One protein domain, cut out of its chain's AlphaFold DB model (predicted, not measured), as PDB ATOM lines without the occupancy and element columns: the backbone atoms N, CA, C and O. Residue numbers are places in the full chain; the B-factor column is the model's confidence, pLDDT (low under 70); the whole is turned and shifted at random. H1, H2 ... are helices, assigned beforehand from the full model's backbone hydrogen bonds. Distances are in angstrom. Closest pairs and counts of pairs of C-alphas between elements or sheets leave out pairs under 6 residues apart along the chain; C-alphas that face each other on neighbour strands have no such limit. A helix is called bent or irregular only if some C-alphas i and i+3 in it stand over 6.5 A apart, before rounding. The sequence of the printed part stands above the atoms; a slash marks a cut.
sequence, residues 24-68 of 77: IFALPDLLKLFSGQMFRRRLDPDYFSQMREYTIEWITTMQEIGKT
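Overview. This is residues 24 to 68 of the 77 residues of an uncharacterized protein of Deltaproteobacteria bacterium (UniProt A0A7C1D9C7). Look first for one long helix, H3, which makes one side of a narrow U; the shorter H1 and then the small H2 make the other side, and residues 41 to 46 turn the chain round at one end, so that H3 folds back past H2 and then H1. The printed part has 45 residues with three named helices, in the order H1, H2, H3, and no named strand; the class is all helix. The whole is only just compact, close to loose, with a radius of gyration of the C-alphas of 11.2 A, and its outline is elongated, spanning 33 by 17 by 11 A.

Along the chain. Find C-alpha 47 at (0.516, 29.137, 14.050); from there H3, residues 47 to 64, runs 23.9 A to C-alpha 64 at (-17.190, 39.886, 2.109). It is irregular, with C-alphas 49 and 52 at 7.7 A, and has a kink of 37 degrees near residue 54. H1, residues 27 to 34, begins at C-alpha 27 at (-6.878, 42.453, -7.732) and measures 10.6 A. H2 is residues 37 to 40.

Arrangement. Start at H3, where residues 51 to 58 alone touch H2; the closest C-alphas are those of Met 38 and Tyr 54, 4.9 A apart. Further along, residues 58 to 62 alone touch H1, the closest C-alphas being those of Leu 33 and Thr 61 at 6.1 A. H1 and H3 run opposite ways at a shallow tilt of 27 degrees. H1 and H2 meet only through their link. In H1 every O i to N i+4 pair is within hydrogen-bond range, in H3 12 of 14 are, and H2 is too short for such a pair.

Size, cuts and confidence. Look to Ile 24 and Pro 45 for the two C-alphas farthest apart, 33.8 A. The printed part has no cut; the link from H1 to H2 is tight and that from H2 to H3 is short. The mean pLDDT of the printed part is 95.7, and no printed residue is under 70.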
ATOM      1  N   ILE A  24     -12.971  34.405 -11.087       94.25
ATOM      2  CA  ILE A  24     -12.298  35.674 -11.394       94.25
ATOM      3  C   ILE A  24     -12.245  36.538 -10.133       94.25
ATOM      4  O   ILE A  24     -13.281  36.851  -9.553       94.25
ATOM      5  N   PHE A  25     -11.054  36.961  -9.713       95.12
ATOM      6  CA  PHE A  25     -10.884  37.921  -8.619       95.12
ATOM      7  C   PHE A  25     -10.479  39.282  -9.166       95.12
ATOM      8  O   PHE A  25      -9.562  39.370  -9.986       95.12
ATOM      9  N   ALA A  26     -11.092  40.343  -8.643       94.62
ATOM     10  CA  ALA A  26     -10.492  41.660  -8.740       94.62
ATOM     11  C   ALA A  26      -9.191  41.676  -7.921       94.62
ATOM     12  O   ALA A  26      -9.093  41.056  -6.857       94.62
ATOM     13  N   LEU A  27      -8.175  42.390  -8.410       94.00
ATOM     14  CA  LEU A  27      -6.878  42.453  -7.732       94.00
ATOM     15  C   LEU A  27      -6.977  42.933  -6.264       94.00
ATOM     16  O   LEU A  27      -6.327  42.316  -5.421       94.00
ATOM     17  N   PRO A  28      -7.787  43.957  -5.913       95.50
ATOM     18  CA  PRO A  28      -7.937  44.385  -4.520       95.50
ATOM     19  C   PRO A  28      -8.491  43.292  -3.598       95.50
ATOM     20  O   PRO A  28      -8.000  43.132  -2.483       95.50
ATOM     21  N   ASP A  29      -9.452  42.498  -4.073       96.38
ATOM     22  CA  ASP A  29     -10.052  41.410  -3.293       96.38
ATOM     23  C   ASP A  29      -9.048  40.287  -3.042       96.38
ATOM     24  O   ASP A  29      -8.959  39.747  -1.938       96.38
ATOM     25  N   LEU A  30      -8.233  39.977  -4.054       94.44
ATOM     26  CA  LEU A  30      -7.144  39.018  -3.922       94.44
ATOM     27  C   LEU A  30      -6.117  39.499  -2.888       94.44
ATOM     28  O   LEU A  30      -5.723  38.737  -2.007       94.44
ATOM     29  N   LEU A  31      -5.710  40.770  -2.954       95.44
ATOM     30  CA  LEU A  31      -4.785  41.352  -1.981       95.44
ATOM     31  C   LEU A  31      -5.360  41.319  -0.565       95.44
ATOM     32  O   LEU A  31      -4.634  40.974   0.366       95.44
ATOM     33  N   LYS A  32      -6.651  41.626  -0.398       96.25
ATOM     34  CA  LYS A  32      -7.346  41.548   0.890       96.25
ATOM     35  C   LYS A  32      -7.297  40.127   1.456       96.25
ATOM     36  O   LYS A  32      -6.842  39.943   2.582       96.25
ATOM     37  N   LEU A  33      -7.676  39.129   0.656       95.44
ATOM     38  CA  LEU A  33      -7.707  37.723   1.061       95.44
ATOM     39  C   LEU A  33      -6.323  37.190   1.462       95.44
ATOM     40  O   LEU A  33      -6.165  36.584   2.521       95.44
ATOM     41  N   PHE A  34      -5.305  37.438   0.635       94.44
ATOM     42  CA  PHE A  34      -3.946  36.931   0.865       94.44
ATOM     43  C   PHE A  34      -3.143  37.747   1.881       94.44
ATOM     44  O   PHE A  34      -2.071  37.323   2.305       94.44
ATOM     45  N   SER A  35      -3.673  38.885   2.317       95.88
ATOM     46  CA  SER A  35      -3.117  39.658   3.425       95.88
ATOM     47  C   SER A  35      -3.650  39.215   4.793       95.88
ATOM     48  O   SER A  35      -3.189  39.732   5.805       95.88
ATOM     49  N   GLY A  36      -4.602  38.281   4.874       96.25
ATOM     50  CA  GLY A  36      -5.150  37.809   6.153       96.25
ATOM     51  C   GLY A  36      -4.122  37.118   7.061       96.25
ATOM     52  O   GLY A  36      -3.023  36.743   6.626       96.25
ATOM     53  N   GLN A  37      -4.477  36.909   8.333       97.12
ATOM     54  CA  GLN A  37      -3.553  36.340   9.329       97.12
ATOM     55  C   GLN A  37      -3.064  34.935   8.953       97.12
ATOM     56  O   GLN A  37      -1.899  34.620   9.185       97.12
ATOM     57  N   MET A  38      -3.890  34.139   8.263       95.81
ATOM     58  CA  MET A  38      -3.508  32.821   7.729       95.81
ATOM     59  C   MET A  38      -2.219  32.849   6.887       95.81
ATOM     60  O   MET A  38      -1.456  31.882   6.855       95.81
ATOM     61  N   PHE A  39      -1.979  33.941   6.159       96.19
ATOM     62  CA  PHE A  39      -0.790  34.094   5.321       96.19
ATOM     63  C   PHE A  39       0.306  34.878   6.038       96.19
ATOM     64  O   PHE A  39       1.468  34.486   5.966       96.19
ATOM     65  N   ARG A  40      -0.053  35.945   6.763       96.62
ATOM     66  CA  ARG A  40       0.916  36.797   7.469       96.62
ATOM     67  C   ARG A  40       1.642  36.085   8.610       96.62
ATOM     68  O   ARG A  40       2.831  36.319   8.782       96.62
ATOM     69  N   ARG A  41       0.949  35.222   9.356       97.00
ATOM     70  CA  ARG A  41       1.462  34.561  10.573       97.00
ATOM     71  C   ARG A  41       1.958  33.142  10.350       97.00
ATOM     72  O   ARG A  41       2.209  32.409  11.295       97.00
ATOM     73  N   ARG A  42       2.093  32.712   9.093       95.19
ATOM     74  CA  ARG A  42       2.375  31.308   8.746       95.19
ATOM     75  C   ARG A  42       3.660  30.744   9.364       95.19
ATOM     76  O   ARG A  42       3.806  29.528   9.439       95.19
ATOM     77  N   LEU A  43       4.586  31.613   9.759       96.69
ATOM     78  CA  LEU A  43       5.869  31.244  10.355       96.69
ATOM     79  C   LEU A  43       5.902  31.425  11.880       96.69
ATOM     80  O   LEU A  43       6.947  31.192  12.485       96.69
ATOM     81  N   ASP A  44       4.789  31.825  12.497       97.56
ATOM     82  CA  ASP A  44       4.712  32.005  13.943       97.56
ATOM     83  C   ASP A  44       4.794  30.630  14.644       97.56
ATOM     84  O   ASP A  44       4.188  29.661  14.171       97.56
ATOM     85  N   PRO A  45       5.520  30.503  15.772       97.25
ATOM     86  CA  PRO A  45       5.696  29.220  16.463       97.25
ATOM     87  C   PRO A  45       4.385  28.560  16.911       97.25
ATOM     88  O   PRO A  45       4.307  27.336  17.006       97.25
ATOM     89  N   ASP A  46       3.353  29.361  17.179       96.81
ATOM     90  CA  ASP A  46       2.024  28.938  17.616       96.81
ATOM     91  C   ASP A  46       0.984  28.933  16.479       96.81
ATOM     92  O   ASP A  46      -0.211  28.785  16.739       96.81
ATOM     93  N   TYR A  47       1.409  29.036  15.212       96.94
ATOM     94  CA  TYR A  47       0.516  29.137  14.050       96.94
ATOM     95  C   TYR A  47      -0.597  28.079  14.036       96.94
ATOM     96  O   TYR A  47      -1.764  28.389  13.794       96.94
ATOM     97  N   PHE A  48      -0.257  26.819  14.328       97.00
ATOM     98  CA  PHE A  48      -1.235  25.729  14.351       97.00
ATOM     99  C   PHE A  48      -2.223  25.834  15.514       97.00
ATOM    100  O   PHE A  48      -3.377  25.436  15.362       97.00
ATOM    101  N   SER A  49      -1.805  26.400  16.647       97.56
ATOM    102  CA  SER A  49      -2.682  26.644  17.793       97.56
ATOM    103  C   SER A  49      -3.746  27.704  17.493       97.56
ATOM    104  O   SER A  49      -4.816  27.647  18.084       97.56
ATOM    105  N   GLN A  50      -3.471  28.617  16.555       96.88
ATOM    106  CA  GLN A  50      -4.350  29.724  16.145       96.88
ATOM    107  C   GLN A  50      -5.020  29.494  14.771       96.88
ATOM    108  O   GLN A  50      -5.646  30.382  14.185       96.88
ATOM    109  N   MET A  51      -4.865  28.298  14.190       94.75
ATOM    110  CA  MET A  51      -5.294  28.019  12.815       94.75
ATOM    111  C   MET A  51      -6.811  28.154  12.629       94.75
ATOM    112  O   MET A  51      -7.276  28.512  11.540       94.75
ATOM    113  N   ARG A  52      -7.600  27.872  13.673       96.62
ATOM    114  CA  ARG A  52      -9.061  27.975  13.620       96.62
ATOM    115  C   ARG A  52      -9.491  29.424  13.416       96.62
ATOM    116  O   ARG A  52     -10.326  29.693  12.556       96.62
ATOM    117  N   GLU A  53      -8.903  30.338  14.169       97.12
ATOM    118  CA  GLU A  53      -9.150  31.774  14.118       97.12
ATOM    119  C   GLU A  53      -8.806  32.312  12.726       97.12
ATOM    120  O   GLU A  53      -9.622  32.988  12.099       97.12
ATOM    121  N   TYR A  54      -7.653  31.910  12.185       97.19
ATOM    122  CA  TYR A  54      -7.224  32.292  10.839       97.19
ATOM    123  C   TYR A  54      -8.149  31.746   9.747       97.19
ATOM    124  O   TYR A  54      -8.392  32.412   8.742       97.19
ATOM    125  N   THR A  55      -8.679  30.537   9.937       95.56
ATOM    126  CA  THR A  55      -9.642  29.929   9.010       95.56
ATOM    127  C   THR A  55     -10.970  30.676   9.026       95.56
ATOM    128  O   THR A  55     -11.539  30.921   7.966       95.56
ATOM    129  N   ILE A  56     -11.453  31.079  10.205       96.50
ATOM    130  CA  ILE A  56     -12.679  31.875  10.336       96.50
ATOM    131  C   ILE A  56     -12.506  33.226   9.634       96.50
ATOM    132  O   ILE A  56     -13.331  33.565   8.793       96.50
ATOM    133  N   GLU A  57     -11.414  33.950   9.896       97.56
ATOM    134  CA  GLU A  57     -11.107  35.220   9.218       97.56
ATOM    135  C   GLU A  57     -11.061  35.062   7.692       97.56
ATOM    136  O   GLU A  57     -11.604  35.888   6.953       97.56
ATOM    137  N   TRP A  58     -10.443  33.984   7.205       95.62
ATOM    138  CA  TRP A  58     -10.355  33.702   5.777       95.62
ATOM    139  C   TRP A  58     -11.735  33.447   5.152       95.62
ATOM    140  O   TRP A  58     -12.047  34.017   4.105       95.62
ATOM    141  N   ILE A  59     -12.592  32.657   5.810       94.62
ATOM    142  CA  ILE A  59     -13.975  32.412   5.368       94.62
ATOM    143  C   ILE A  59     -14.783  33.714   5.378       94.62
ATOM    144  O   ILE A  59     -15.477  34.001   4.404       94.62
ATOM    145  N   THR A  60     -14.678  34.522   6.433       96.44
ATOM    146  CA  THR A  60     -15.346  35.830   6.507       96.44
ATOM    147  C   THR A  60     -14.881  36.745   5.378       96.44
ATOM    148  O   THR A  60     -15.704  37.353   4.701       96.44
ATOM    149  N   THR A  61     -13.581  36.771   5.081       96.75
ATOM    150  CA  THR A  61     -13.054  37.571   3.969       96.75
ATOM    151  C   THR A  61     -13.608  37.097   2.627       96.75
ATOM    152  O   THR A  61     -14.024  37.932   1.831       96.75
ATOM    153  N   MET A  62     -13.680  35.780   2.389       94.88
ATOM    154  CA  MET A  62     -14.317  35.198   1.196       94.88
ATOM    155  C   MET A  62     -15.794  35.598   1.073       94.88
ATOM    156  O   MET A  62     -16.259  35.891  -0.029       94.88
ATOM    157  N   GLN A  63     -16.522  35.650   2.194       94.50
ATOM    158  CA  GLN A  63     -17.910  36.117   2.239       94.50
ATOM    159  C   GLN A  63     -18.042  37.587   1.849       94.50
ATOM    160  O   GLN A  63     -18.880  37.922   1.015       94.50
ATOM    161  N   GLU A  64     -17.185  38.449   2.393       95.56
ATOM    162  CA  GLU A  64     -17.190  39.886   2.109       95.56
ATOM    163  C   GLU A  64     -16.903  40.212   0.637       95.56
ATOM    164  O   GLU A  64     -17.462  41.170   0.110       95.56
ATOM    165  N   ILE A  65     -16.062  39.421  -0.037       95.00
ATOM    166  CA  ILE A  65     -15.732  39.599  -1.466       95.00
ATOM    167  C   ILE A  65     -16.657  38.796  -2.402       95.00
ATOM    168  O   ILE A  65     -16.364  38.631  -3.587       95.00
ATOM    169  N   GLY A  66     -17.765  38.257  -1.880       93.00
ATOM    170  CA  GLY A  66     -18.799  37.577  -2.669       93.00
ATOM    171  C   GLY A  66     -18.413  36.191  -3.201       93.00
ATOM    172  O   GLY A  66     -19.062  35.680  -4.112       93.00
ATOM    173  N   LYS A  67     -17.372  35.553  -2.656       92.69
ATOM    174  CA  LYS A  67     -16.876  34.232  -3.083       92.69
ATOM    175  C   LYS A  67     -17.520  33.104  -2.278       92.69
ATOM    176  O   LYS A  67     -16.847  32.305  -1.633       92.69
ATOM    177  N   THR A  68     -18.849  33.065  -2.303       88.88
ATOM    178  CA  THR A  68     -19.687  32.150  -1.502       88.88
ATOM    179  C   THR A  68     -20.606  31.269  -2.337       88.88
ATOM    180  O   THR A  68     -21.328  30.442  -1.780       88.88
TER     181      THR A  68